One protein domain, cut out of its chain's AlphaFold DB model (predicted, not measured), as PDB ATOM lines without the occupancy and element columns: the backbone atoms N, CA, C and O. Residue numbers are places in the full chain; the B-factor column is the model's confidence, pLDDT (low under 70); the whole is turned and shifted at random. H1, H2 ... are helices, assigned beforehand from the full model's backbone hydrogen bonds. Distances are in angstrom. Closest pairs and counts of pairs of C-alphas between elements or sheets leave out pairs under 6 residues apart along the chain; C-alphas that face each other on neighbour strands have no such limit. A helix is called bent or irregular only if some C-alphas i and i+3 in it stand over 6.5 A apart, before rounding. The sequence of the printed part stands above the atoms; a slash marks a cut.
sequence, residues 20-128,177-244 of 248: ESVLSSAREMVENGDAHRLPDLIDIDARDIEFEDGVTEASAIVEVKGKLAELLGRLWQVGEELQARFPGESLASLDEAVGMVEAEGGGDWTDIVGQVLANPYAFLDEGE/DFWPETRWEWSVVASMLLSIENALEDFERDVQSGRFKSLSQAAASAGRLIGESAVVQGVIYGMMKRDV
ATOM      1  N   GLU A  20      18.331  21.069  -0.614       90.94
ATOM      2  CA  GLU A  20      19.158  20.630   0.508       90.94
ATOM      3  C   GLU A  20      20.630  21.021   0.348       90.94
ATOM      4  O   GLU A  20      21.290  21.378   1.331       90.94
ATOM      5  N   SER A  21      21.151  21.004  -0.885       93.06
ATOM      6  CA  SER A  21      22.542  21.383  -1.138       93.06
ATOM      7  C   SER A  21      22.792  22.870  -0.889       93.06
ATOM      8  O   SER A  21      23.912  23.227  -0.541       93.06
ATOM      9  N   VAL A  22      21.774  23.738  -0.947       92.62
ATOM     10  CA  VAL A  22      21.911  25.159  -0.568       92.62
ATOM     11  C   VAL A  22      22.261  25.309   0.912       92.62
ATOM     12  O   VAL A  22      23.164  26.071   1.249       92.62
ATOM     13  N   LEU A  23      21.597  24.567   1.804       88.69
ATOM     14  CA  LEU A  23      21.897  24.618   3.240       88.69
ATOM     15  C   LEU A  23      23.263  23.990   3.552       88.69
ATOM     16  O   LEU A  23      23.978  24.468   4.434       88.69
ATOM     17  N   SER A  24      23.636  22.924   2.834       91.00
ATOM     18  CA  SER A  24      24.990  22.356   2.910       91.00
ATOM     19  C   SER A  24      26.038  23.383   2.475       91.00
ATOM     20  O   SER A  24      26.979  23.659   3.209       91.00
ATOM     21  N   SER A  25      25.817  24.032   1.334       94.25
ATOM     22  CA  SER A  25      26.690  25.069   0.787       94.25
ATOM     23  C   SER A  25      26.824  26.277   1.707       94.25
ATOM     24  O   SER A  25      27.925  26.788   1.871       94.25
ATOM     25  N   ALA A  26      25.738  26.723   2.345       91.94
ATOM     26  CA  ALA A  26      25.785  27.814   3.317       91.94
ATOM     27  C   ALA A  26      26.716  27.485   4.497       91.94
ATOM     28  O   ALA A  26      27.494  28.336   4.927       91.94
ATOM     29  N   ARG A  27      26.670  26.242   4.991       90.00
ATOM     30  CA  ARG A  27      27.577  25.755   6.040       90.00
ATOM     31  C   ARG A  27      29.017  25.704   5.549       90.00
ATOM     32  O   ARG A  27      29.885  26.308   6.171       90.00
ATOM     33  N   GLU A  28      29.255  25.089   4.394       93.19
ATOM     34  CA  GLU A  28      30.596  25.008   3.806       93.19
ATOM     35  C   GLU A  28      31.204  26.397   3.555       93.19
ATOM     36  O   GLU A  28      32.392  26.600   3.798       93.19
ATOM     37  N   MET A  29      30.407  27.383   3.124       94.25
ATOM     38  CA  MET A  29      30.859  28.770   2.973       94.25
ATOM     39  C   MET A  29      31.381  29.337   4.295       94.25
ATOM     40  O   MET A  29      32.432  29.969   4.317       94.25
ATOM     41  N   VAL A  30      30.683  29.111   5.405       90.62
ATOM     42  CA  VAL A  30      31.128  29.583   6.723       90.62
ATOM     43  C   VAL A  30      32.371  28.832   7.194       90.62
ATOM     44  O   VAL A  30      33.332  29.466   7.632       90.62
ATOM     45  N   GLU A  31      32.380  27.505   7.070       89.38
ATOM     46  CA  GLU A  31      33.508  26.652   7.466       89.38
ATOM     47  C   GLU A  31      34.796  27.000   6.702       89.38
ATOM     48  O   GLU A  31      35.889  26.970   7.269       89.38
ATOM     49  N   ASN A  32      34.670  27.378   5.428       92.00
ATOM     50  CA  ASN A  32      35.794  27.761   4.574       92.00
ATOM     51  C   ASN A  32      36.203  29.240   4.707       92.00
ATOM     52  O   ASN A  32      37.186  29.652   4.090       92.00
ATOM     53  N   GLY A  33      35.480  30.046   5.493       90.88
ATOM     54  CA  GLY A  33      35.715  31.491   5.625       90.88
ATOM     55  C   GLY A  33      35.196  32.347   4.469       90.88
ATOM     56  O   GLY A  33      35.501  33.535   4.362       90.88
ATOM     57  N   ASP A  34      34.343  31.770   3.634       95.00
ATOM     58  CA  ASP A  34      33.649  32.408   2.520       95.00
ATOM     59  C   ASP A  34      32.267  32.956   2.926       95.00
ATOM     60  O   ASP A  34      31.377  33.092   2.092       95.00
ATOM     61  N   ALA A  35      32.056  33.323   4.196       92.00
ATOM     62  CA  ALA A  35      30.758  33.804   4.691       92.00
ATOM     63  C   ALA A  35      30.219  35.046   3.945       92.00
ATOM     64  O   ALA A  35      29.011  35.278   3.893       92.00
ATOM     65  N   HIS A  36      31.101  35.823   3.309       94.62
ATOM     66  CA  HIS A  36      30.733  36.928   2.420       94.62
ATOM     67  C   HIS A  36      29.926  36.479   1.188       94.62
ATOM     68  O   HIS A  36      29.262  37.299   0.566       94.62
ATOM     69  N   ARG A  37      29.953  35.190   0.838       95.06
ATOM     70  CA  ARG A  37      29.221  34.611  -0.295       95.06
ATOM     71  C   ARG A  37      27.826  34.113   0.062       95.06
ATOM     72  O   ARG A  37      27.058  33.795  -0.836       95.06
ATOM     73  N   LEU A  38      27.452  34.090   1.343       93.50
ATOM     74  CA  LEU A  38      26.109  33.677   1.769       93.50
ATOM     75  C   LEU A  38      24.972  34.412   1.029       93.50
ATOM     76  O   LEU A  38      23.991  33.757   0.677       93.50
ATOM     77  N   PRO A  39      25.067  35.724   0.717       93.88
ATOM     78  CA  PRO A  39      24.031  36.400  -0.063       93.88
ATOM     79  C   PRO A  39      23.866  35.866  -1.491       93.88
ATOM     80  O   PRO A  39      22.811  36.076  -2.087       93.88
ATOM     81  N   ASP A  40      24.848  35.162  -2.058       93.94
ATOM     82  CA  ASP A  40      24.725  34.534  -3.382       93.94
ATOM     83  C   ASP A  40      23.654  33.431  -3.391       93.94
ATOM     84  O   ASP A  40      23.044  33.165  -4.428       93.94
ATOM     85  N   LEU A  41      23.378  32.840  -2.222       94.25
ATOM     86  CA  LEU A  41      22.342  31.825  -2.018       94.25
ATOM     87  C   LEU A  41      20.934  32.419  -1.864       94.25
ATOM     88  O   LEU A  41      19.977  31.665  -1.700       94.25
ATOM     89  N   ILE A  42      20.801  33.748  -1.897       91.94
ATOM     90  CA  ILE A  42      19.529  34.453  -1.733       91.94
ATOM     91  C   ILE A  42      19.055  34.987  -3.082       91.94
ATOM     92  O   ILE A  42      19.774  35.728  -3.755       91.94
ATOM     93  N   ASP A  43      17.825  34.672  -3.448       92.38
ATOM     94  CA  ASP A  43      17.119  35.263  -4.573       92.38
ATOM     95  C   ASP A  43      16.140  36.336  -4.087       92.38
ATOM     96  O   ASP A  43      15.471  36.172  -3.064       92.38
ATOM     97  N   ILE A  44      16.098  37.466  -4.793       89.69
ATOM     98  CA  ILE A  44      15.161  38.555  -4.515       89.69
ATOM     99  C   ILE A  44      14.663  39.086  -5.852       89.69
ATOM    100  O   ILE A  44      15.418  39.713  -6.600       89.69
ATOM    101  N   ASP A  45      13.375  38.882  -6.111       88.12
ATOM    102  CA  ASP A  45      12.725  39.359  -7.322       88.12
ATOM    103  C   ASP A  45      12.615  40.888  -7.351       88.12
ATOM    104  O   ASP A  45      11.984  41.532  -6.500       88.12
ATOM    105  N   ALA A  46      13.189  41.476  -8.397       90.06
ATOM    106  CA  ALA A  46      13.105  42.900  -8.675       90.06
ATOM    107  C   ALA A  46      11.888  43.230  -9.549       90.06
ATOM    108  O   ALA A  46      11.572  42.519 -10.505       90.06
ATOM    109  N   ARG A  47      11.231  44.361  -9.284       89.69
ATOM    110  CA  ARG A  47      10.280  44.959 -10.225       89.69
ATOM    111  C   ARG A  47      11.035  45.511 -11.429       89.69
ATOM    112  O   ARG A  47      12.164  45.992 -11.319       89.69
ATOM    113  N   ASP A  48      10.354  45.523 -12.569       93.00
ATOM    114  CA  ASP A  48      10.824  46.205 -13.775       93.00
ATOM    115  C   ASP A  48      10.584  47.718 -13.646       93.00
ATOM    116  O   ASP A  48       9.655  48.284 -14.230       93.00
ATOM    117  N   ILE A  49      11.368  48.354 -12.772       92.25
ATOM    118  CA  ILE A  49      11.355  49.797 -12.546       92.25
ATOM    119  C   ILE A  49      12.762  50.376 -12.669       92.25
ATOM    120  O   ILE A  49      13.750  49.799 -12.203       92.25
ATOM    121  N   GLU A  50      12.818  51.561 -13.263       95.94
ATOM    122  CA  GLU A  50      13.981  52.436 -13.293       95.94
ATOM    123  C   GLU A  50      13.632  53.701 -12.504       95.94
ATOM    124  O   GLU A  50      12.581  54.313 -12.717       95.94
ATOM    125  N   PHE A  51      14.487  54.058 -11.554       93.38
ATOM    126  CA  PHE A  51      14.354  55.264 -10.750       93.38
ATOM    127  C   PHE A  51      14.856  56.497 -11.517       93.38
ATOM    128  O   PHE A  51      15.503  56.392 -12.557       93.38
ATOM    129  N   GLU A  52      14.587  57.695 -10.994       90.44
ATOM    130  CA  GLU A  52      14.907  58.962 -11.677       90.44
ATOM    131  C   GLU A  52      16.405  59.164 -11.981       90.44
ATOM    132  O   GLU A  52      16.758  59.917 -12.889       90.44
ATOM    133  N   ASP A  53      17.288  58.502 -11.233       91.06
ATOM    134  CA  ASP A  53      18.743  58.537 -11.407       91.06
ATOM    135  C   ASP A  53      19.274  57.465 -12.383       91.06
ATOM    136  O   ASP A  53      20.487  57.370 -12.585       91.06
ATOM    137  N   GLY A  54      18.385  56.687 -13.014       92.25
ATOM    138  CA  GLY A  54      18.718  55.615 -13.956       92.25
ATOM    139  C   GLY A  54      19.111  54.289 -13.294       92.25
ATOM    140  O   GLY A  54      19.517  53.355 -13.984       92.25
ATOM    141  N   VAL A  55      19.025  54.195 -11.963       94.31
ATOM    142  CA  VAL A  55      19.236  52.951 -11.209       94.31
ATOM    143  C   VAL A  55      17.973  52.100 -11.316       94.31
ATOM    144  O   VAL A  55      16.866  52.606 -11.152       94.31
ATOM    145  N   THR A  56      18.114  50.801 -11.561       96.25
ATOM    146  CA  THR A  56      16.977  49.870 -11.523       96.25
ATOM    147  C   THR A  56      16.832  49.252 -10.142       96.25
ATOM    148  O   THR A  56      17.815  49.140  -9.401       96.25
ATOM    149  N   GLU A  57      15.635  48.783  -9.795       93.19
ATOM    150  CA  GLU A  57      15.454  48.044  -8.538       93.19
ATOM    151  C   GLU A  57      16.369  46.814  -8.465       93.19
ATOM    152  O   GLU A  57      16.989  46.576  -7.433       93.19
ATOM    153  N   ALA A  58      16.564  46.106  -9.581       94.38
ATOM    154  CA  ALA A  58      17.502  44.989  -9.651       94.38
ATOM    155  C   ALA A  58      18.928  45.409  -9.255       94.38
ATOM    156  O   ALA A  58      19.579  44.739  -8.456       94.38
ATOM    157  N   SER A  59      19.414  46.548  -9.761       95.25
ATOM    158  CA  SER A  59      20.739  47.054  -9.386       95.25
ATOM    159  C   SER A  59      20.825  47.513  -7.928       95.25
ATOM    160  O   SER A  59      21.867  47.337  -7.300       95.25
ATOM    161  N   ALA A  60      19.734  48.046  -7.368       94.38
ATOM    162  CA  ALA A  60      19.671  48.455  -5.968       94.38
ATOM    163  C   ALA A  60      19.686  47.242  -5.022       94.38
ATOM    164  O   ALA A  60      20.391  47.245  -4.014       94.38
ATOM    165  N   ILE A  61      18.980  46.167  -5.387       93.44
ATOM    166  CA  ILE A  61      19.034  44.878  -4.688       93.44
ATOM    167  C   ILE A  61      20.457  44.313  -4.722       93.44
ATOM    168  O   ILE A  61      20.974  43.904  -3.684       93.44
ATOM    169  N   VAL A  62      21.122  44.329  -5.884       95.00
ATOM    170  CA  VAL A  62      22.524  43.890  -6.011       95.00
ATOM    171  C   VAL A  62      23.451  44.710  -5.109       95.00
ATOM    172  O   VAL A  62      24.314  44.136  -4.447       95.00
ATOM    173  N   GLU A  63      23.261  46.030  -5.030       95.25
ATOM    174  CA  GLU A  63      24.019  46.900  -4.121       95.25
ATOM    175  C   GLU A  63      23.826  46.487  -2.652       95.25
ATOM    176  O   GLU A  63      24.809  46.286  -1.934       95.25
ATOM    177  N   VAL A  64      22.578  46.294  -2.213       93.19
ATOM    178  CA  VAL A  64      22.266  45.861  -0.842       93.19
ATOM    179  C   VAL A  64      22.842  44.479  -0.541       93.19
ATOM    180  O   VAL A  64      23.451  44.299   0.515       93.19
ATOM    181  N   LYS A  65      22.726  43.518  -1.465       94.06
ATOM    182  CA  LYS A  65      23.345  42.192  -1.322       94.06
ATOM    183  C   LYS A  65      24.864  42.290  -1.191       94.06
ATOM    184  O   LYS A  65      25.437  41.597  -0.357       94.06
ATOM    185  N   GLY A  66      25.506  43.184  -1.945       96.00
ATOM    186  CA  GLY A  66      26.937  43.464  -1.818       96.00
ATOM    187  C   GLY A  66      27.316  44.014  -0.440       96.00
ATOM    188  O   GLY A  66      28.290  43.564   0.156       96.00
ATOM    189  N   LYS A  67      26.515  44.928   0.121       94.62
ATOM    190  CA  LYS A  67      26.732  45.439   1.488       94.62
ATOM    191  C   LYS A  67      26.489  44.393   2.565       94.62
ATOM    192  O   LYS A  67      27.218  44.347   3.553       94.62
ATOM    193  N   LEU A  68      25.509  43.521   2.363       92.00
ATOM    194  CA  LEU A  68      25.289  42.382   3.241       92.00
ATOM    195  C   LEU A  68      26.465  41.393   3.176       92.00
ATOM    196  O   LEU A  68      26.894  40.900   4.214       92.00
ATOM    197  N   ALA A  69      27.019  41.141   1.988       94.56
ATOM    198  CA  ALA A  69      28.191  40.287   1.793       94.56
ATOM    199  C   ALA A  69      29.419  40.814   2.552       94.56
ATOM    200  O   ALA A  69      30.050  40.069   3.302       94.56
ATOM    201  N   GLU A  70      29.721  42.109   2.409       94.50
ATOM    202  CA  GLU A  70      30.795  42.787   3.149       94.50
ATOM    203  C   GLU A  70      30.598  42.648   4.670       94.50
ATOM    204  O   GLU A  70      31.512  42.233   5.390       94.50
ATOM    205  N   LEU A  71      29.376  42.903   5.150       90.19
ATOM    206  CA  LEU A  71      29.015  42.791   6.560       90.19
ATOM    207  C   LEU A  71      29.198  41.366   7.107       90.19
ATOM    208  O   LEU A  71      29.782  41.192   8.176       90.19
ATOM    209  N   LEU A  72      28.706  40.348   6.396       89.50
ATOM    210  CA  LEU A  72      28.816  38.947   6.815       89.50
ATOM    211  C   LEU A  72      30.279  38.486   6.815       89.50
ATOM    212  O   LEU A  72      30.734  37.888   7.785       89.50
ATOM    213  N   GLY A  73      31.055  38.843   5.790       91.44
ATOM    214  CA  GLY A  73      32.495  38.577   5.782       91.44
ATOM    215  C   GLY A  73      33.213  39.197   6.984       91.44
ATOM    216  O   GLY A  73      34.015  38.535   7.644       91.44
ATOM    217  N   ARG A  74      32.880  40.450   7.324       90.75
ATOM    218  CA  ARG A  74      33.427  41.135   8.506       90.75
ATOM    219  C   ARG A  74      33.043  40.432   9.803       90.75
ATOM    220  O   ARG A  74      33.879  40.282  10.690       90.75
ATOM    221  N   LEU A  75      31.789  40.006   9.921       86.81
ATOM    222  CA  LEU A  75      31.289  39.327  11.110       86.81
ATOM    223  C   LEU A  75      32.014  37.994  11.343       86.81
ATOM    224  O   LEU A  75      32.425  37.717  12.469       86.81
ATOM    225  N   TRP A  76      32.247  37.220  10.279       88.19
ATOM    226  CA  TRP A  76      33.071  36.009  10.339       88.19
ATOM    227  C   TRP A  76      34.489  36.307  10.844       88.19
ATOM    228  O   TRP A  76      34.958  35.679  11.792       88.19
ATOM    229  N   GLN A  77      35.139  37.329  10.279       90.19
ATOM    230  CA  GLN A  77      36.492  37.735  10.671       90.19
ATOM    231  C   GLN A  77      36.579  38.146  12.152       90.19
ATOM    232  O   GLN A  77      37.545  37.809  12.838       90.19
ATOM    233  N   VAL A  78      35.562  38.845  12.666       88.12
ATOM    234  CA  VAL A  78      35.469  39.198  14.090       88.12
ATOM    235  C   VAL A  78      35.356  37.950  14.970       88.12
ATOM    236  O   VAL A  78      36.031  37.883  15.999       88.12
ATOM    237  N   GLY A  79      34.537  36.970  14.575       84.62
ATOM    238  CA  GLY A  79      34.395  35.702  15.297       84.62
ATOM    239  C   GLY A  79      35.722  34.948  15.414       84.62
ATOM    240  O   GLY A  79      36.129  34.579  16.519       84.62
ATOM    241  N   GLU A  80      36.448  34.816  14.301       87.38
ATOM    242  CA  GLU A  80      37.774  34.183  14.263       87.38
ATOM    243  C   GLU A  80      38.784  34.896  15.171       87.38
ATOM    244  O   GLU A  80      39.506  34.259  15.943       87.38
ATOM    245  N   GLU A  81      38.821  36.231  15.134       89.19
ATOM    246  CA  GLU A  81      39.740  37.010  15.962       89.19
ATOM    247  C   GLU A  81      39.411  36.868  17.458       89.19
ATOM    248  O   GLU A  81      40.312  36.713  18.289       89.19
ATOM    249  N   LEU A  82      38.125  36.866  17.824       86.75
ATOM    250  CA  LEU A  82      37.696  36.627  19.203       86.75
ATOM    251  C   LEU A  82      38.097  35.225  19.677       86.75
ATOM    252  O   LEU A  82      38.657  35.099  20.771       86.75
ATOM    253  N   GLN A  83      37.874  34.190  18.862       83.81
ATOM    254  CA  GLN A  83      38.252  32.817  19.200       83.81
ATOM    255  C   GLN A  83      39.774  32.668  19.337       83.81
ATOM    256  O   GLN A  83      40.260  32.086  20.311       83.81
ATOM    257  N   ALA A  84      40.546  33.250  18.416       88.44
ATOM    258  CA  ALA A  84      42.006  33.240  18.466       88.44
ATOM    259  C   ALA A  84      42.547  33.970  19.707       88.44
ATOM    260  O   ALA A  84      43.538  33.545  20.316       88.44
ATOM    261  N   ARG A  85      41.896  35.067  20.108       87.75
ATOM    262  CA  ARG A  85      42.320  35.901  21.235       87.75
ATOM    263  C   ARG A  85      41.922  35.329  22.595       87.75
ATOM    264  O   ARG A  85      42.668  35.539  23.565       87.75
ATOM    265  N   PHE A  86      40.791  34.633  22.670       87.81
ATOM    266  CA  PHE A  86      40.212  34.078  23.895       87.81
ATOM    267  C   PHE A  86      39.919  32.564  23.776       87.81
ATOM    268  O   PHE A  86      38.817  32.128  24.095       87.81
ATOM    269  N   PRO A  87      40.899  31.712  23.411       82.50
ATOM    270  CA  PRO A  87      40.666  30.308  23.031       82.50
ATOM    271  C   PRO A  87      40.190  29.389  24.172       82.50
ATOM    272  O   PRO A  87      39.894  28.220  23.946       82.50
ATOM    273  N   GLY A  88      40.181  29.883  25.414       77.19
ATOM    274  CA  GLY A  88      39.697  29.163  26.596       77.19
ATOM    275  C   GLY A  88      38.434  29.761  27.213       77.19
ATOM    276  O   GLY A  88      37.941  29.219  28.200       77.19
ATOM    277  N   GLU A  89      37.934  30.869  26.667       73.12
ATOM    278  CA  GLU A  89      36.666  31.461  27.074       73.12
ATOM    279  C   GLU A  89      35.596  30.963  26.098       73.12
ATOM    280  O   GLU A  89      35.728  31.085  24.885       73.12
ATOM    281  N   SER A  90      34.562  30.326  26.633       63.31
ATOM    282  CA  SER A  90      33.416  29.821  25.871       63.31
ATOM    283  C   SER A  90      32.138  30.516  26.329       63.31
ATOM    284  O   SER A  90      32.150  31.244  27.325       63.31
ATOM    285  N   LEU A  91      31.017  30.246  25.657       53.91
ATOM    286  CA  LEU A  91      29.685  30.706  26.073       53.91
ATOM    287  C   LEU A  91      29.413  30.431  27.568       53.91
ATOM    288  O   LEU A  91      28.932  31.301  28.280       53.91
ATOM    289  N   ALA A  92      29.877  29.293  28.099       51.53
ATOM    290  CA  ALA A  92      29.736  28.962  29.521       51.53
ATOM    291  C   ALA A  92      30.507  29.905  30.474       51.53
ATOM    292  O   ALA A  92      30.134  30.051  31.633       51.53
ATOM    293  N   SER A  93      31.586  30.545  30.006       51.25
ATOM    294  CA  SER A  93      32.316  31.577  30.766       51.25
ATOM    295  C   SER A  93      31.752  32.989  30.574       51.25
ATOM    296  O   SER A  93      32.096  33.894  31.336       51.25
ATOM    297  N   LEU A  94      30.888  33.181  29.572       53.09
ATOM    298  CA  LEU A  94      30.127  34.411  29.378       53.09
ATOM    299  C   LEU A  94      28.946  34.472  30.350       53.09
ATOM    300  O   LEU A  94      28.837  35.479  31.046       53.09
ATOM    301  N   ASP A  95      28.189  33.380  30.507       49.12
ATOM    302  CA  ASP A  95      27.076  33.269  31.471       49.12
ATOM    303  C   ASP A  95      27.484  33.712  32.892       49.12
ATOM    304  O   ASP A  95      26.791  34.485  33.558       49.12
ATOM    305  N   GLU A  96      28.654  33.267  33.368       47.66
ATOM    306  CA  GLU A  96      29.140  33.576  34.722       47.66
ATOM    307  C   GLU A  96      29.599  35.044  34.874       47.66
ATOM    308  O   GLU A  96      29.525  35.622  35.961       47.66
ATOM    309  N   ALA A  97      30.039  35.680  33.784       41.75
ATOM    310  CA  ALA A  97      30.448  37.083  33.763       41.75
ATOM    311  C   ALA A  97      29.268  38.049  33.552       41.75
ATOM    312  O   ALA A  97      29.299  39.170  34.067       41.75
ATOM    313  N   VAL A  98      28.225  37.623  32.835       43.38
ATOM    314  CA  VAL A  98      27.019  38.418  32.566       43.38
ATOM    315  C   VAL A  98      26.087  38.460  33.776       43.38
ATOM    316  O   VAL A  98      25.551  39.529  34.079       43.38
ATOM    317  N   GLY A  99      26.039  37.401  34.591       43.62
ATOM    318  CA  GLY A  99      25.352  37.430  35.891       43.62
ATOM    319  C   GLY A  99      25.861  38.516  36.863       43.62
ATOM    320  O   GLY A  99      25.164  38.884  37.808       43.62
ATOM    321  N   MET A 100      27.057  39.081  36.638       38.03
ATOM    322  CA  MET A 100      27.565  40.261  37.360       38.03
ATOM    323  C   MET A 100      27.098  41.603  36.766       38.03
ATOM    324  O   MET A 100      27.037  42.587  37.501       38.03
ATOM    325  N   VAL A 101      26.789  41.660  35.466       38.84
ATOM    326  CA  VAL A 101      26.391  42.876  34.724       38.84
ATOM    327  C   VAL A 101      24.874  43.100  34.777       38.84
ATOM    328  O   VAL A 101      24.435  44.246  34.884       38.84
ATOM    329  N   GLU A 102      24.068  42.030  34.828       41.69
ATOM    330  CA  GLU A 102      22.608  42.099  35.037       41.69
ATOM    331  C   GLU A 102      22.206  42.888  36.295       41.69
ATOM    332  O   GLU A 102      21.135  43.497  36.344       41.69
ATOM    333  N   ALA A 103      23.079  42.934  37.307       44.19
ATOM    334  CA  ALA A 103      22.827  43.649  38.553       44.19
ATOM    335  C   ALA A 103      22.773  45.186  38.399       44.19
ATOM    336  O   ALA A 103      22.235  45.849  39.287       44.19
ATOM    337  N   GLU A 104      23.292  45.764  37.303       41.41
ATOM    338  CA  GLU A 104      23.379  47.226  37.118       41.41
ATOM    339  C   GLU A 104      22.585  47.794  35.922       41.41
ATOM    340  O   GLU A 104      22.537  49.013  35.754       41.41
ATOM    341  N   GLY A 105      21.842  46.962  35.180       41.72
ATOM    342  CA  GLY A 105      20.769  47.415  34.282       41.72
ATOM    343  C   GLY A 105      20.985  47.116  32.797       41.72
ATOM    344  O   GLY A 105      21.693  47.839  32.104       41.72
ATOM    345  N   GLY A 106      20.270  46.095  32.311       42.94
ATOM    346  CA  GLY A 106      20.124  45.730  30.895       42.94
ATOM    347  C   GLY A 106      20.191  44.211  30.720       42.94
ATOM    348  O   GLY A 106      21.287  43.685  30.606       42.94
ATOM    349  N   GLY A 107      19.047  43.518  30.799       49.53
ATOM    350  CA  GLY A 107      18.969  42.042  30.824       49.53
ATOM    351  C   GLY A 107      19.108  41.354  29.462       49.53
ATOM    352  O   GLY A 107      19.154  42.070  28.468       49.53
ATOM    353  N   ASP A 108      19.121  40.008  29.467       55.03
ATOM    354  CA  ASP A 108      18.970  38.953  28.413       55.03
ATOM    355  C   ASP A 108      19.619  39.183  27.022       55.03
ATOM    356  O   ASP A 108      20.275  38.321  26.446       55.03
ATOM    357  N   TRP A 109      19.517  40.389  26.472       49.44
ATOM    358  CA  TRP A 109      20.070  40.814  25.187       49.44
ATOM    359  C   TRP A 109      21.599  40.790  25.110       49.44
ATOM    360  O   TRP A 109      22.148  40.612  24.024       49.44
ATOM    361  N   THR A 110      22.308  40.976  26.226       56.34
ATOM    362  CA  THR A 110      23.779  40.904  26.235       56.34
ATOM    363  C   THR A 110      24.296  39.492  25.980       56.34
ATOM    364  O   THR A 110      25.338  39.349  25.340       56.34
ATOM    365  N   ASP A 111      23.559  38.471  26.424       57.06
ATOM    366  CA  ASP A 111      23.920  37.062  26.238       57.06
ATOM    367  C   ASP A 111      23.762  36.647  24.778       57.06
ATOM    368  O   ASP A 111      24.685  36.095  24.180       57.06
ATOM    369  N   ILE A 112      22.647  37.044  24.161       59.09
ATOM    370  CA  ILE A 112      22.375  36.808  22.738       59.09
ATOM    371  C   ILE A 112      23.448  37.471  21.861       59.09
ATOM    372  O   ILE A 112      23.970  36.850  20.935       59.09
ATOM    373  N   VAL A 113      23.835  38.716  22.159       62.59
ATOM    374  CA  VAL A 113      24.888  39.410  21.399       62.59
ATOM    375  C   VAL A 113      26.248  38.736  21.586       62.59
ATOM    376  O   VAL A 113      26.983  38.567  20.615       62.59
ATOM    377  N   GLY A 114      26.587  38.320  22.808       62.00
ATOM    378  CA  GLY A 114      27.809  37.559  23.069       62.00
ATOM    379  C   GLY A 114      27.855  36.246  22.288       62.00
ATOM    380  O   GLY A 114      28.892  35.923  21.708       62.00
ATOM    381  N   GLN A 115      26.727  35.536  22.211       62.69
ATOM    382  CA  GLN A 115      26.594  34.295  21.454       62.69
ATOM    383  C   GLN A 115      26.790  34.511  19.953       62.69
ATOM    384  O   GLN A 115      27.607  33.824  19.343       62.69
ATOM    385  N   VAL A 116      26.112  35.506  19.378       66.56
ATOM    386  CA  VAL A 116      26.256  35.857  17.958       66.56
ATOM    387  C   VAL A 116      27.678  36.318  17.639       66.56
ATOM    388  O   VAL A 116      28.185  36.044  16.566       66.56
ATOM    389  N   LEU A 117      28.382  36.994  18.541       68.00
ATOM    390  CA  LEU A 117      29.755  37.424  18.246       68.00
ATOM    391  C   LEU A 117      30.779  36.302  18.392       68.00
ATOM    392  O   LEU A 117      31.763  36.277  17.660       68.00
ATOM    393  N   ALA A 118      30.565  35.391  19.343       66.12
ATOM    394  CA  ALA A 118      31.447  34.251  19.555       66.12
ATOM    395  C   ALA A 118      31.272  33.178  18.472       66.12
ATOM    396  O   ALA A 118      32.247  32.534  18.094       66.12
ATOM    397  N   ASN A 119      30.044  32.984  17.982       68.12
ATOM    398  CA  ASN A 119      29.754  32.137  16.833       68.12
ATOM    399  C   ASN A 119      28.554  32.699  16.035       68.12
ATOM    400  O   ASN A 119      27.412  32.294  16.273       68.12
ATOM    401  N   PRO A 120      28.796  33.611  15.074       69.81
ATOM    402  CA  PRO A 120      27.730  34.295  14.326       69.81
ATOM    403  C   PRO A 120      26.889  33.388  13.439       69.81
ATOM    404  O   PRO A 120      25.800  33.773  13.020       69.81
ATOM    405  N   TYR A 121      27.377  32.178  13.187       80.06
ATOM    406  CA  TYR A 121      26.759  31.215  12.291       80.06
ATOM    407  C   TYR A 121      26.328  29.935  13.010       80.06
ATOM    408  O   TYR A 121      25.925  28.987  12.347       80.06
ATOM    409  N   ALA A 122      26.331  29.925  14.351       73.12
ATOM    410  CA  ALA A 122      25.928  28.771  15.160       73.12
ATOM    411  C   ALA A 122      24.551  28.216  14.765       73.12
ATOM    412  O   ALA A 122      24.322  27.013  14.817       73.12
ATOM    413  N   PHE A 123      23.643  29.090  14.324       71.06
ATOM    414  CA  PHE A 123      22.306  28.699  13.889       71.06
ATOM    415  C   PHE A 123      22.308  27.765  12.664       71.06
ATOM    416  O   PHE A 123      21.354  27.010  12.493       71.06
ATOM    417  N   LEU A 124      23.346  27.802  11.815       76.19
ATOM    418  CA  LEU A 124      23.477  26.898  10.667       76.19
ATOM    419  C   LEU A 124      23.819  25.474  11.117       76.19
ATOM    420  O   LEU A 124      23.304  24.518  10.541       76.19
ATOM    421  N   ASP A 125      24.626  25.341  12.173       74.31
ATOM    422  CA  ASP A 125      24.971  24.052  12.779       74.31
ATOM    423  C   ASP A 125      23.801  23.511  13.612       74.31
ATOM    424  O   ASP A 125      23.421  22.349  13.501       74.31
ATOM    425  N   GLU A 126      23.179  24.371  14.423       71.56
ATOM    426  CA  GLU A 126      22.017  24.022  15.251       71.56
ATOM    427  C   GLU A 126      20.764  23.709  14.424       71.56
ATOM    428  O   GLU A 126      19.866  23.011  14.901       71.56
ATOM    429  N   GLY A 127      20.693  24.225  13.195       68.00
ATOM    430  CA  GLY A 127      19.638  23.912  12.240       68.00
ATOM    431  C   GLY A 127      19.706  22.475  11.718       68.00
ATOM    432  O   GLY A 127      18.709  21.968  11.197       68.00
ATOM    433  N   GLU A 128      20.837  21.778  11.874       69.81
ATOM    434  CA  GLU A 128      20.982  20.401  11.410       69.81
ATOM    435  C   GLU A 128      20.040  19.452  12.173       69.81
ATOM    436  O   GLU A 128      20.127  19.266  13.385       69.81
ATOM    437  N   ASP A 177       5.257  47.551   5.967       66.38
ATOM    438  CA  ASP A 177       5.894  48.867   5.987       66.38
ATOM    439  C   ASP A 177       7.419  48.776   5.792       66.38
ATOM    440  O   ASP A 177       8.021  49.751   5.361       66.38
ATOM    441  N   PHE A 178       8.029  47.612   6.057       66.81
ATOM    442  CA  PHE A 178       9.471  47.369   6.097       66.81
ATOM    443  C   PHE A 178      10.171  47.232   4.739       66.81
ATOM    444  O   PHE A 178      11.389  47.422   4.682       66.81
ATOM    445  N   TRP A 179       9.453  46.917   3.660       81.88
ATOM    446  CA  TRP A 179      10.080  46.685   2.355       81.88
ATOM    447  C   TRP A 179      10.408  48.004   1.628       81.88
ATOM    448  O   TRP A 179       9.553  48.888   1.579       81.88
ATOM    449  N   PRO A 180      11.613  48.178   1.045       87.50
ATOM    450  CA  PRO A 180      11.940  49.395   0.302       87.50
ATOM    451  C   PRO A 180      11.155  49.496  -1.012       87.50
ATOM    452  O   PRO A 180      11.183  48.580  -1.835       87.50
ATOM    453  N   GLU A 181      10.514  50.637  -1.255       87.19
ATOM    454  CA  GLU A 181       9.752  50.885  -2.481       87.19
ATOM    455  C   GLU A 181      10.429  51.901  -3.404       87.19
ATOM    456  O   GLU A 181      10.229  51.865  -4.623       87.19
ATOM    457  N   THR A 182      11.245  52.789  -2.837       90.56
ATOM    458  CA  THR A 182      11.879  53.908  -3.540       90.56
ATOM    459  C   THR A 182      13.401  53.788  -3.603       90.56
ATOM    460  O   THR A 182      14.046  53.146  -2.770       90.56
ATOM    461  N   ARG A 183      14.018  54.490  -4.566       92.25
ATOM    462  CA  ARG A 183      15.483  54.600  -4.699       92.25
ATOM    463  C   ARG A 183      16.169  55.022  -3.405       92.25
ATOM    464  O   ARG A 183      17.257  54.536  -3.083       92.25
ATOM    465  N   TRP A 184      15.557  55.979  -2.715       89.69
ATOM    466  CA  TRP A 184      16.086  56.527  -1.482       89.69
ATOM    467  C   TRP A 184      15.988  55.511  -0.342       89.69
ATOM    468  O   TRP A 184      16.990  55.303   0.337       89.69
ATOM    469  N   GLU A 185      14.870  54.802  -0.180       89.50
ATOM    470  CA  GLU A 185      14.753  53.747   0.840       89.50
ATOM    471  C   GLU A 185      15.788  52.635   0.626       89.50
ATOM    472  O   GLU A 185      16.481  52.260   1.571       89.50
ATOM    473  N   TRP A 186      15.996  52.192  -0.619       91.69
ATOM    474  CA  TRP A 186      17.075  51.254  -0.953       91.69
ATOM    475  C   TRP A 186      18.461  51.794  -0.548       91.69
ATOM    476  O   TRP A 186      19.274  51.067   0.026       91.69
ATOM    477  N   SER A 187      18.725  53.089  -0.773       90.50
ATOM    478  CA  SER A 187      19.984  53.734  -0.360       90.50
ATOM    479  C   SER A 187      20.157  53.798   1.159       90.50
ATOM    480  O   SER A 187      21.279  53.699   1.666       90.50
ATOM    481  N   VAL A 188      19.052  53.939   1.896       88.62
ATOM    482  CA  VAL A 188      19.065  53.946   3.358       88.62
ATOM    483  C   VAL A 188      19.411  52.560   3.883       88.62
ATOM    484  O   VAL A 188      20.270  52.462   4.756       88.62
ATOM    485  N   VAL A 189      18.831  51.494   3.322       88.44
ATOM    486  CA  VAL A 189      19.184  50.114   3.694       88.44
ATOM    487  C   VAL A 189      20.672  49.849   3.455       88.44
ATOM    488  O   VAL A 189      21.365  49.388   4.362       88.44
ATOM    489  N   ALA A 190      21.198  50.213   2.282       90.31
ATOM    490  CA  ALA A 190      22.624  50.065   1.984       90.31
ATOM    491  C   ALA A 190      23.509  50.857   2.969       90.31
ATOM    492  O   ALA A 190      24.502  50.338   3.483       90.31
ATOM    493  N   SER A 191      23.123  52.097   3.289       88.00
ATOM    494  CA  SER A 191      23.842  52.951   4.248       88.00
ATOM    495  C   SER A 191      23.793  52.399   5.674       88.00
ATOM    496  O   SER A 191      24.766  52.514   6.418       88.00
ATOM    497  N   MET A 192      22.675  51.782   6.061       85.81
ATOM    498  CA  MET A 192      22.508  51.134   7.357       85.81
ATOM    499  C   MET A 192      23.460  49.944   7.497       85.81
ATOM    500  O   MET A 192      24.183  49.870   8.489       85.81
ATOM    501  N   LEU A 193      23.513  49.065   6.489       87.06
ATOM    502  CA  LEU A 193      24.442  47.931   6.461       87.06
ATOM    503  C   LEU A 193      25.899  48.406   6.543       87.06
ATOM    504  O   LEU A 193      26.651  47.929   7.390       87.06
ATOM    505  N   LEU A 194      26.263  49.418   5.752       88.38
ATOM    506  CA  LEU A 194      27.596  50.026   5.782       88.38
ATOM    507  C   LEU A 194      27.933  50.641   7.150       88.38
ATOM    508  O   LEU A 194      29.065  50.558   7.623       88.38
ATOM    509  N   SER A 195      26.970  51.281   7.816       86.25
ATOM    510  CA  SER A 195      27.189  51.836   9.156       86.25
ATOM    511  C   SER A 195      27.502  50.741  10.176       86.25
ATOM    512  O   SER A 195      28.356  50.948  11.038       86.25
ATOM    513  N   ILE A 196      26.817  49.597  10.092       85.12
ATOM    514  CA  ILE A 196      27.077  48.447  10.965       85.12
ATOM    515  C   ILE A 196      28.448  47.848  10.636       85.12
ATOM    516  O   ILE A 196      29.220  47.571  11.550       85.12
ATOM    517  N   GLU A 197      28.784  47.710   9.354       88.38
ATOM    518  CA  GLU A 197      30.087  47.200   8.917       88.38
ATOM    519  C   GLU A 197      31.243  48.045   9.473       88.38
ATOM    520  O   GLU A 197      32.160  47.502  10.083       88.38
ATOM    521  N   ASN A 198      31.173  49.375   9.341       89.25
ATOM    522  CA  ASN A 198      32.190  50.281   9.887       89.25
ATOM    523  C   ASN A 198      32.332  50.133  11.410       89.25
ATOM    524  O   ASN A 198      33.436  50.163  11.951       89.25
ATOM    525  N   ALA A 199      31.210  49.955  12.110       87.62
ATOM    526  CA  ALA A 199      31.216  49.754  13.550       87.62
ATOM    527  C   ALA A 199      31.847  48.408  13.950       87.62
ATOM    528  O   ALA A 199      32.577  48.341  14.941       87.62
ATOM    529  N   LEU A 200      31.613  47.351  13.165       87.25
ATOM    530  CA  LEU A 200      32.287  46.063  13.334       87.25
ATOM    531  C   LEU A 200      33.779  46.150  13.007       87.25
ATOM    532  O   LEU A 200      34.571  45.526  13.702       87.25
ATOM    533  N   GLU A 201      34.183  46.942  12.014       91.00
ATOM    534  CA  GLU A 201      35.598  47.170  11.707       91.00
ATOM    535  C   GLU A 201      36.322  47.860  12.876       91.00
ATOM    536  O   GLU A 201      37.418  47.457  13.274       91.00
ATOM    537  N   ASP A 202      35.704  48.874  13.483       89.81
ATOM    538  CA  ASP A 202      36.251  49.519  14.680       89.81
ATOM    539  C   ASP A 202      36.314  48.558  15.874       89.81
ATOM    540  O   ASP A 202      37.305  48.540  16.613       89.81
ATOM    541  N   PHE A 203      35.294  47.715  16.040       90.06
ATOM    542  CA  PHE A 203      35.294  46.667  17.053       90.06
ATOM    543  C   PHE A 203      36.411  45.638  16.822       90.06
ATOM    544  O   PHE A 203      37.134  45.302  17.761       90.06
ATOM    545  N   GLU A 204      36.616  45.188  15.582       90.19
ATOM    546  CA  GLU A 204      37.695  44.276  15.186       90.19
ATOM    547  C   GLU A 204      39.068  44.850  15.580       90.19
ATOM    548  O   GLU A 204      39.875  44.184  16.237       90.19
ATOM    549  N   ARG A 205      39.310  46.133  15.274       91.88
ATOM    550  CA  ARG A 205      40.544  46.845  15.660       91.88
ATOM    551  C   ARG A 205      40.732  46.889  17.179       91.88
ATOM    552  O   ARG A 205      41.855  46.760  17.681       91.88
ATOM    553  N   ASP A 206      39.653  47.064  17.936       91.88
ATOM    554  CA  ASP A 206      39.688  47.053  19.399       91.88
ATOM    555  C   ASP A 206      40.050  45.668  19.963       91.88
ATOM    556  O   ASP A 206      40.840  45.581  20.914       91.88
ATOM    557  N   VAL A 207      39.549  44.590  19.352       89.75
ATOM    558  CA  VAL A 207      39.941  43.215  19.696       89.75
ATOM    559  C   VAL A 207      41.433  43.002  19.418       89.75
ATOM    560  O   VAL A 207      42.179  42.657  20.343       89.75
ATOM    561  N   GLN A 208      41.895  43.312  18.201       90.25
ATOM    562  CA  GLN A 208      43.293  43.134  17.774       90.25
ATOM    563  C   GLN A 208      44.282  43.944  18.623       90.25
ATOM    564  O   GLN A 208      45.380  43.486  18.947       90.25
ATOM    565  N   SER A 209      43.898  45.152  19.047       92.50
ATOM    566  CA  SER A 209      44.735  45.997  19.910       92.50
ATOM    567  C   SER A 209      44.824  45.508  21.365       92.50
ATOM    568  O   SER A 209      45.587  46.056  22.169       92.50
ATOM    569  N   GLY A 210      44.053  44.479  21.734       90.69
ATOM    570  CA  GLY A 210      43.996  43.950  23.093       90.69
ATOM    571  C   GLY A 210      43.309  44.894  24.084       90.69
ATOM    572  O   GLY A 210      43.615  44.842  25.290       90.69
ATOM    573  N   ARG A 211      42.403  45.760  23.593       91.62
ATOM    574  CA  ARG A 211      41.563  46.637  24.425       91.62
ATOM    575  C   ARG A 211      40.716  45.808  25.390       91.62
ATOM    576  O   ARG A 211      40.620  46.165  26.564       91.62
ATOM    577  N   PHE A 212      40.187  44.681  24.920       89.62
ATOM    578  CA  PHE A 212      39.423  43.739  25.734       89.62
ATOM    579  C   PHE A 212      40.337  42.733  26.445       89.62
ATOM    580  O   PHE A 212      41.310  42.217  25.880       89.62
ATOM    581  N   LYS A 213      40.053  42.487  27.727       88.19
ATOM    582  CA  LYS A 213      40.791  41.537  28.575       88.19
ATOM    583  C   LYS A 213      40.121  40.174  28.682       88.19
ATOM    584  O   LYS A 213      40.822  39.230  29.030       88.19
ATOM    585  N   SER A 214      38.840  40.099  28.346       84.44
ATOM    586  CA  SER A 214      38.034  38.882  28.291       84.44
ATOM    587  C   SER A 214      36.998  38.983  27.172       84.44
ATOM    588  O   SER A 214      36.671  40.090  26.719       84.44
ATOM    589  N   LEU A 215      36.448  37.837  26.780       80.75
ATOM    590  CA  LEU A 215      35.350  37.724  25.826       80.75
ATOM    591  C   LEU A 215      34.104  38.457  26.339       80.75
ATOM    592  O   LEU A 215      33.455  39.169  25.580       80.75
ATOM    593  N   SER A 216      33.826  38.404  27.646       76.19
ATOM    594  CA  SER A 216      32.682  39.104  28.257       76.19
ATOM    595  C   SER A 216      32.782  40.621  28.119       76.19
ATOM    596  O   SER A 216      31.782  41.298  27.896       76.19
ATOM    597  N   GLN A 217      33.995  41.177  28.218       80.69
ATOM    598  CA  GLN A 217      34.199  42.611  28.031       80.69
ATOM    599  C   GLN A 217      33.970  43.025  26.570       80.69
ATOM    600  O   GLN A 217      33.424  44.102  26.321       80.69
ATOM    601  N   ALA A 218      34.385  42.179  25.623       82.50
ATOM    602  CA  ALA A 218      34.151  42.389  24.200       82.50
ATOM    603  C   ALA A 218      32.645  42.312  23.878       82.50
ATOM    604  O   ALA A 218      32.096  43.260  23.319       82.50
ATOM    605  N   ALA A 219      31.960  41.263  24.345       73.44
ATOM    606  CA  ALA A 219      30.516  41.071  24.189       73.44
ATOM    607  C   ALA A 219      29.701  42.240  24.767       73.44
ATOM    608  O   ALA A 219      28.851  42.804  24.081       73.44
ATOM    609  N   ALA A 220      30.016  42.693  25.986       73.94
ATOM    610  CA  ALA A 220      29.352  43.848  26.592       73.94
ATOM    611  C   ALA A 220      29.568  45.145  25.788       73.94
ATOM    612  O   ALA A 220      28.681  45.997  25.713       73.94
ATOM    613  N   SER A 221      30.747  45.321  25.182       81.12
ATOM    614  CA  SER A 221      31.030  46.490  24.348       81.12
ATOM    615  C   SER A 221      30.226  46.477  23.052       81.12
ATOM    616  O   SER A 221      29.661  47.503  22.681       81.12
ATOM    617  N   ALA A 222      30.140  45.325  22.394       75.56
ATOM    618  CA  ALA A 222      29.352  45.173  21.181       75.56
ATOM    619  C   ALA A 222      27.841  45.253  21.451       75.56
ATOM    620  O   ALA A 222      27.128  45.903  20.693       75.56
ATOM    621  N   GLY A 223      27.358  44.703  22.571       66.56
ATOM    622  CA  GLY A 223      25.963  44.843  23.004       66.56
ATOM    623  C   GLY A 223      25.544  46.302  23.179       66.56
ATOM    624  O   GLY A 223      24.476  46.694  22.714       66.56
ATOM    625  N   ARG A 224      26.411  47.144  23.759       72.56
ATOM    626  CA  ARG A 224      26.167  48.597  23.822       72.56
ATOM    627  C   ARG A 224      26.110  49.237  22.440       72.56
ATOM    628  O   ARG A 224      25.206  50.020  22.184       72.56
ATOM    629  N   LEU A 225      27.043  48.886  21.559       69.75
ATOM    630  CA  LEU A 225      27.107  49.437  20.208       69.75
ATOM    631  C   LEU A 225      25.850  49.097  19.390       69.75
ATOM    632  O   LEU A 225      25.262  49.976  18.763       69.75
ATOM    633  N   ILE A 226      25.402  47.839  19.443       64.31
ATOM    634  CA  ILE A 226      24.178  47.383  18.772       64.31
ATOM    635  C   ILE A 226      22.948  48.030  19.410       64.31
ATOM    636  O   ILE A 226      22.085  48.516  18.686       64.31
ATOM    637  N   GLY A 227      22.874  48.092  20.743       60.78
ATOM    638  CA  GLY A 227      21.759  48.723  21.449       60.78
ATOM    639  C   GLY A 227      21.606  50.210  21.115       60.78
ATOM    640  O   GLY A 227      20.501  50.668  20.828       60.78
ATOM    641  N   GLU A 228      22.708  50.961  21.087       65.19
ATOM    642  CA  GLU A 228      22.715  52.373  20.683       65.19
ATOM    643  C   GLU A 228      22.331  52.539  19.203       65.19
ATOM    644  O   GLU A 228      21.528  53.414  18.871       65.19
ATOM    645  N   SER A 229      22.835  51.665  18.322       59.47
ATOM    646  CA  SER A 229      22.515  51.677  16.890       59.47
ATOM    647  C   SER A 229      21.047  51.346  16.612       59.47
ATOM    648  O   SER A 229      20.387  52.087  15.891       59.47
ATOM    649  N   ALA A 230      20.493  50.297  17.223       58.94
ATOM    650  CA  ALA A 230      19.106  49.875  17.023       58.94
ATOM    651  C   ALA A 230      18.105  50.959  17.455       58.94
ATOM    652  O   ALA A 230      17.094  51.179  16.787       58.94
ATOM    653  N   VAL A 231      18.406  51.694  18.533       54.34
ATOM    654  CA  VAL A 231      17.607  52.855  18.954       54.34
ATOM    655  C   VAL A 231      17.650  53.959  17.896       54.34
ATOM    656  O   VAL A 231      16.606  54.497  17.532       54.34
ATOM    657  N   VAL A 232      18.833  54.286  17.370       51.00
ATOM    658  CA  VAL A 232      18.991  55.297  16.313       51.00
ATOM    659  C   VAL A 232      18.300  54.860  15.018       51.00
ATOM    660  O   VAL A 232      17.585  55.657  14.418       51.00
ATOM    661  N   GLN A 233      18.450  53.600  14.617       50.72
ATOM    662  CA  GLN A 233      17.832  53.025  13.424       50.72
ATOM    663  C   GLN A 233      16.308  53.008  13.538       50.72
ATOM    664  O   GLN A 233      15.638  53.462  12.618       50.72
ATOM    665  N   GLY A 234      15.748  52.590  14.678       49.06
ATOM    666  CA  GLY A 234      14.302  52.636  14.914       49.06
ATOM    667  C   GLY A 234      13.742  54.062  14.892       49.06
ATOM    668  O   GLY A 234      12.647  54.298  14.385       49.06
ATOM    669  N   VAL A 235      14.515  55.035  15.382       42.88
ATOM    670  CA  VAL A 235      14.164  56.460  15.350       42.88
ATOM    671  C   VAL A 235      14.236  57.034  13.928       42.88
ATOM    672  O   VAL A 235      13.317  57.743  13.525       42.88
ATOM    673  N   ILE A 236      15.278  56.712  13.155       51.94
ATOM    674  CA  ILE A 236      15.408  57.112  11.745       51.94
ATOM    675  C   ILE A 236      14.273  56.496  10.931       51.94
ATOM    676  O   ILE A 236      13.545  57.222  10.267       51.94
ATOM    677  N   TYR A 237      14.062  55.187  11.048       51.88
ATOM    678  CA  TYR A 237      13.026  54.467  10.316       51.88
ATOM    679  C   TYR A 237      11.618  54.992  10.640       51.88
ATOM    680  O   TYR A 237      10.821  55.266   9.744       51.88
ATOM    681  N   GLY A 238      11.338  55.240  11.923       51.84
ATOM    682  CA  GLY A 238      10.084  55.853  12.363       51.84
ATOM    683  C   GLY A 238       9.891  57.298  11.888       51.84
ATOM    684  O   GLY A 238       8.751  57.730  11.736       51.84
ATOM    685  N   MET A 239      10.968  58.052  11.636       42.28
ATOM    686  CA  MET A 239      10.887  59.377  11.005       42.28
ATOM    687  C   MET A 239      10.651  59.277   9.495       42.28
ATOM    688  O   MET A 239       9.802  59.998   8.985       42.28
ATOM    689  N   MET A 240      11.319  58.347   8.801       57.47
ATOM    690  CA  MET A 240      11.152  58.149   7.354       57.47
ATOM    691  C   MET A 240       9.698  57.867   6.966       57.47
ATOM    692  O   MET A 240       9.226  58.390   5.964       57.47
ATOM    693  N   LYS A 241       8.976  57.070   7.762       57.66
ATOM    694  CA  LYS A 241       7.573  56.738   7.473       57.66
ATOM    695  C   LYS A 241       6.592  57.867   7.791       57.66
ATOM    696  O   LYS A 241       5.564  57.967   7.139       57.66
ATOM    697  N   ARG A 242       6.910  58.752   8.740       46.88
ATOM    698  CA  ARG A 242       6.025  59.877   9.090       46.88
ATOM    699  C   ARG A 242       5.989  60.974   8.031       46.88
ATOM    700  O   ARG A 242       4.948  61.596   7.877       46.88
ATOM    701  N   ASP A 243       7.089  61.196   7.315       46.34
ATOM    702  CA  ASP A 243       7.174  62.274   6.323       46.34
ATOM    703  C   ASP A 243       6.484  61.921   4.985       46.34
ATOM    704  O   ASP A 243       6.224  62.820   4.190       46.34
ATOM    705  N   VAL A 244       6.146  60.645   4.742       47.00
ATOM    706  CA  VAL A 244       5.391  60.201   3.546       47.00
ATOM    707  C   VAL A 244       3.871  60.332   3.746       47.00
ATOM    708  O   VAL A 244       3.149  60.592   2.788       47.00
TER     709      VAL A 244
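AT A GLANCE: This is residues 20 to 128 and 177 to 244 of the 248 residues of an uncharacterized protein of Phycisphaerae bacterium (UniProt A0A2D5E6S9). Three long helices, H3, H7 and H8, run nearly side by side, with H7 between the other two and H8 opposite in direction to both. The short helices H4 and H5 form a small hairpin near one end of this set, H5 crossing H3 and H8, while H2 packs on H3, H1 on H2, and H6 on H1. The printed part has 177 residues with eight named helices, H1 to H8 in chain order, and no named strand; the class is all helix. It is compact, with a radius of gyration of the C-alphas of 18.3 A, and spans 53 by 41 by 30 A.

HOW THE PARTS SIT: Begin with H3, residues 57 to 85, which touches H7, residues 183 to 208, the same way at a shallow tilt of 13 degrees; their closest C-alphas, Val 64 and Ala 190, are 5.1 A apart. H7 forms a helical hairpin with H8, residues 215 to 242, at a shallow tilt of 14 degrees; C-alphas 207 and 218 come closest, 7.4 A. H5, residues 109 to 118, touches residues 75 to 83 of H3, about perpendicular at 84 degrees, closest at C-alphas 79 and 118, 5.4 A. Look next at C-alphas 114 and 219, 4.6 A apart, where H5 touches H8 at a steep tilt of 67 degrees. H4, residues 91 to 98, forms a helical hairpin with H5, closest at C-alphas 91 and 115, 6.6 A. H2, residues 35 to 41, touches residues 65 to 76 of H3, closest at C-alphas 36 and 73, 4.1 A. H1, residues 20 to 31, touches H2, with C-alphas 29 and 35 closest at 5.3 A, and H6, residues 122 to 126, with C-alphas 27 and 124 closest at 6.3 A. Every O i to N i+4 pair is within hydrogen-bond range in H1, H3, H5, H6 and H7; the counts are 2 of 4 in H4, 23 of 24 in H8 and 0 of 3 in H2, where 3 of 4 O i to N i+3 pairs are. H2 is irregular, with C-alphas 36 and 39 7.2 A apart.

IN THESE COORDINATES: Find C-alpha 57 at (15.454, 48.044, -8.538); from there H3 runs 41.9 A to C-alpha 85 at (42.320, 35.901, 21.235). H7 measures 37.5 A, and H8 runs 40.4 A to C-alpha 242 at (6.025, 59.877, 9.090). The shorter H1, H5, H2, H4 and H6 measure 17.0, 14.3, 10.9, 10.4 and 6.2 A.

THE WHOLE: The farthest C-alphas, Glu 52 and Glu 96, are 54.8 A apart. Residues 129 to 176 are not printed, and C-alphas 128 and 177 are 32.7 A apart. The link from H2 to H3, residues 42 to 56, is long. Mean pLDDT of the printed part is 77.9; it is under 70 at 56 residues, among them 90 to 120 and 225 to 244.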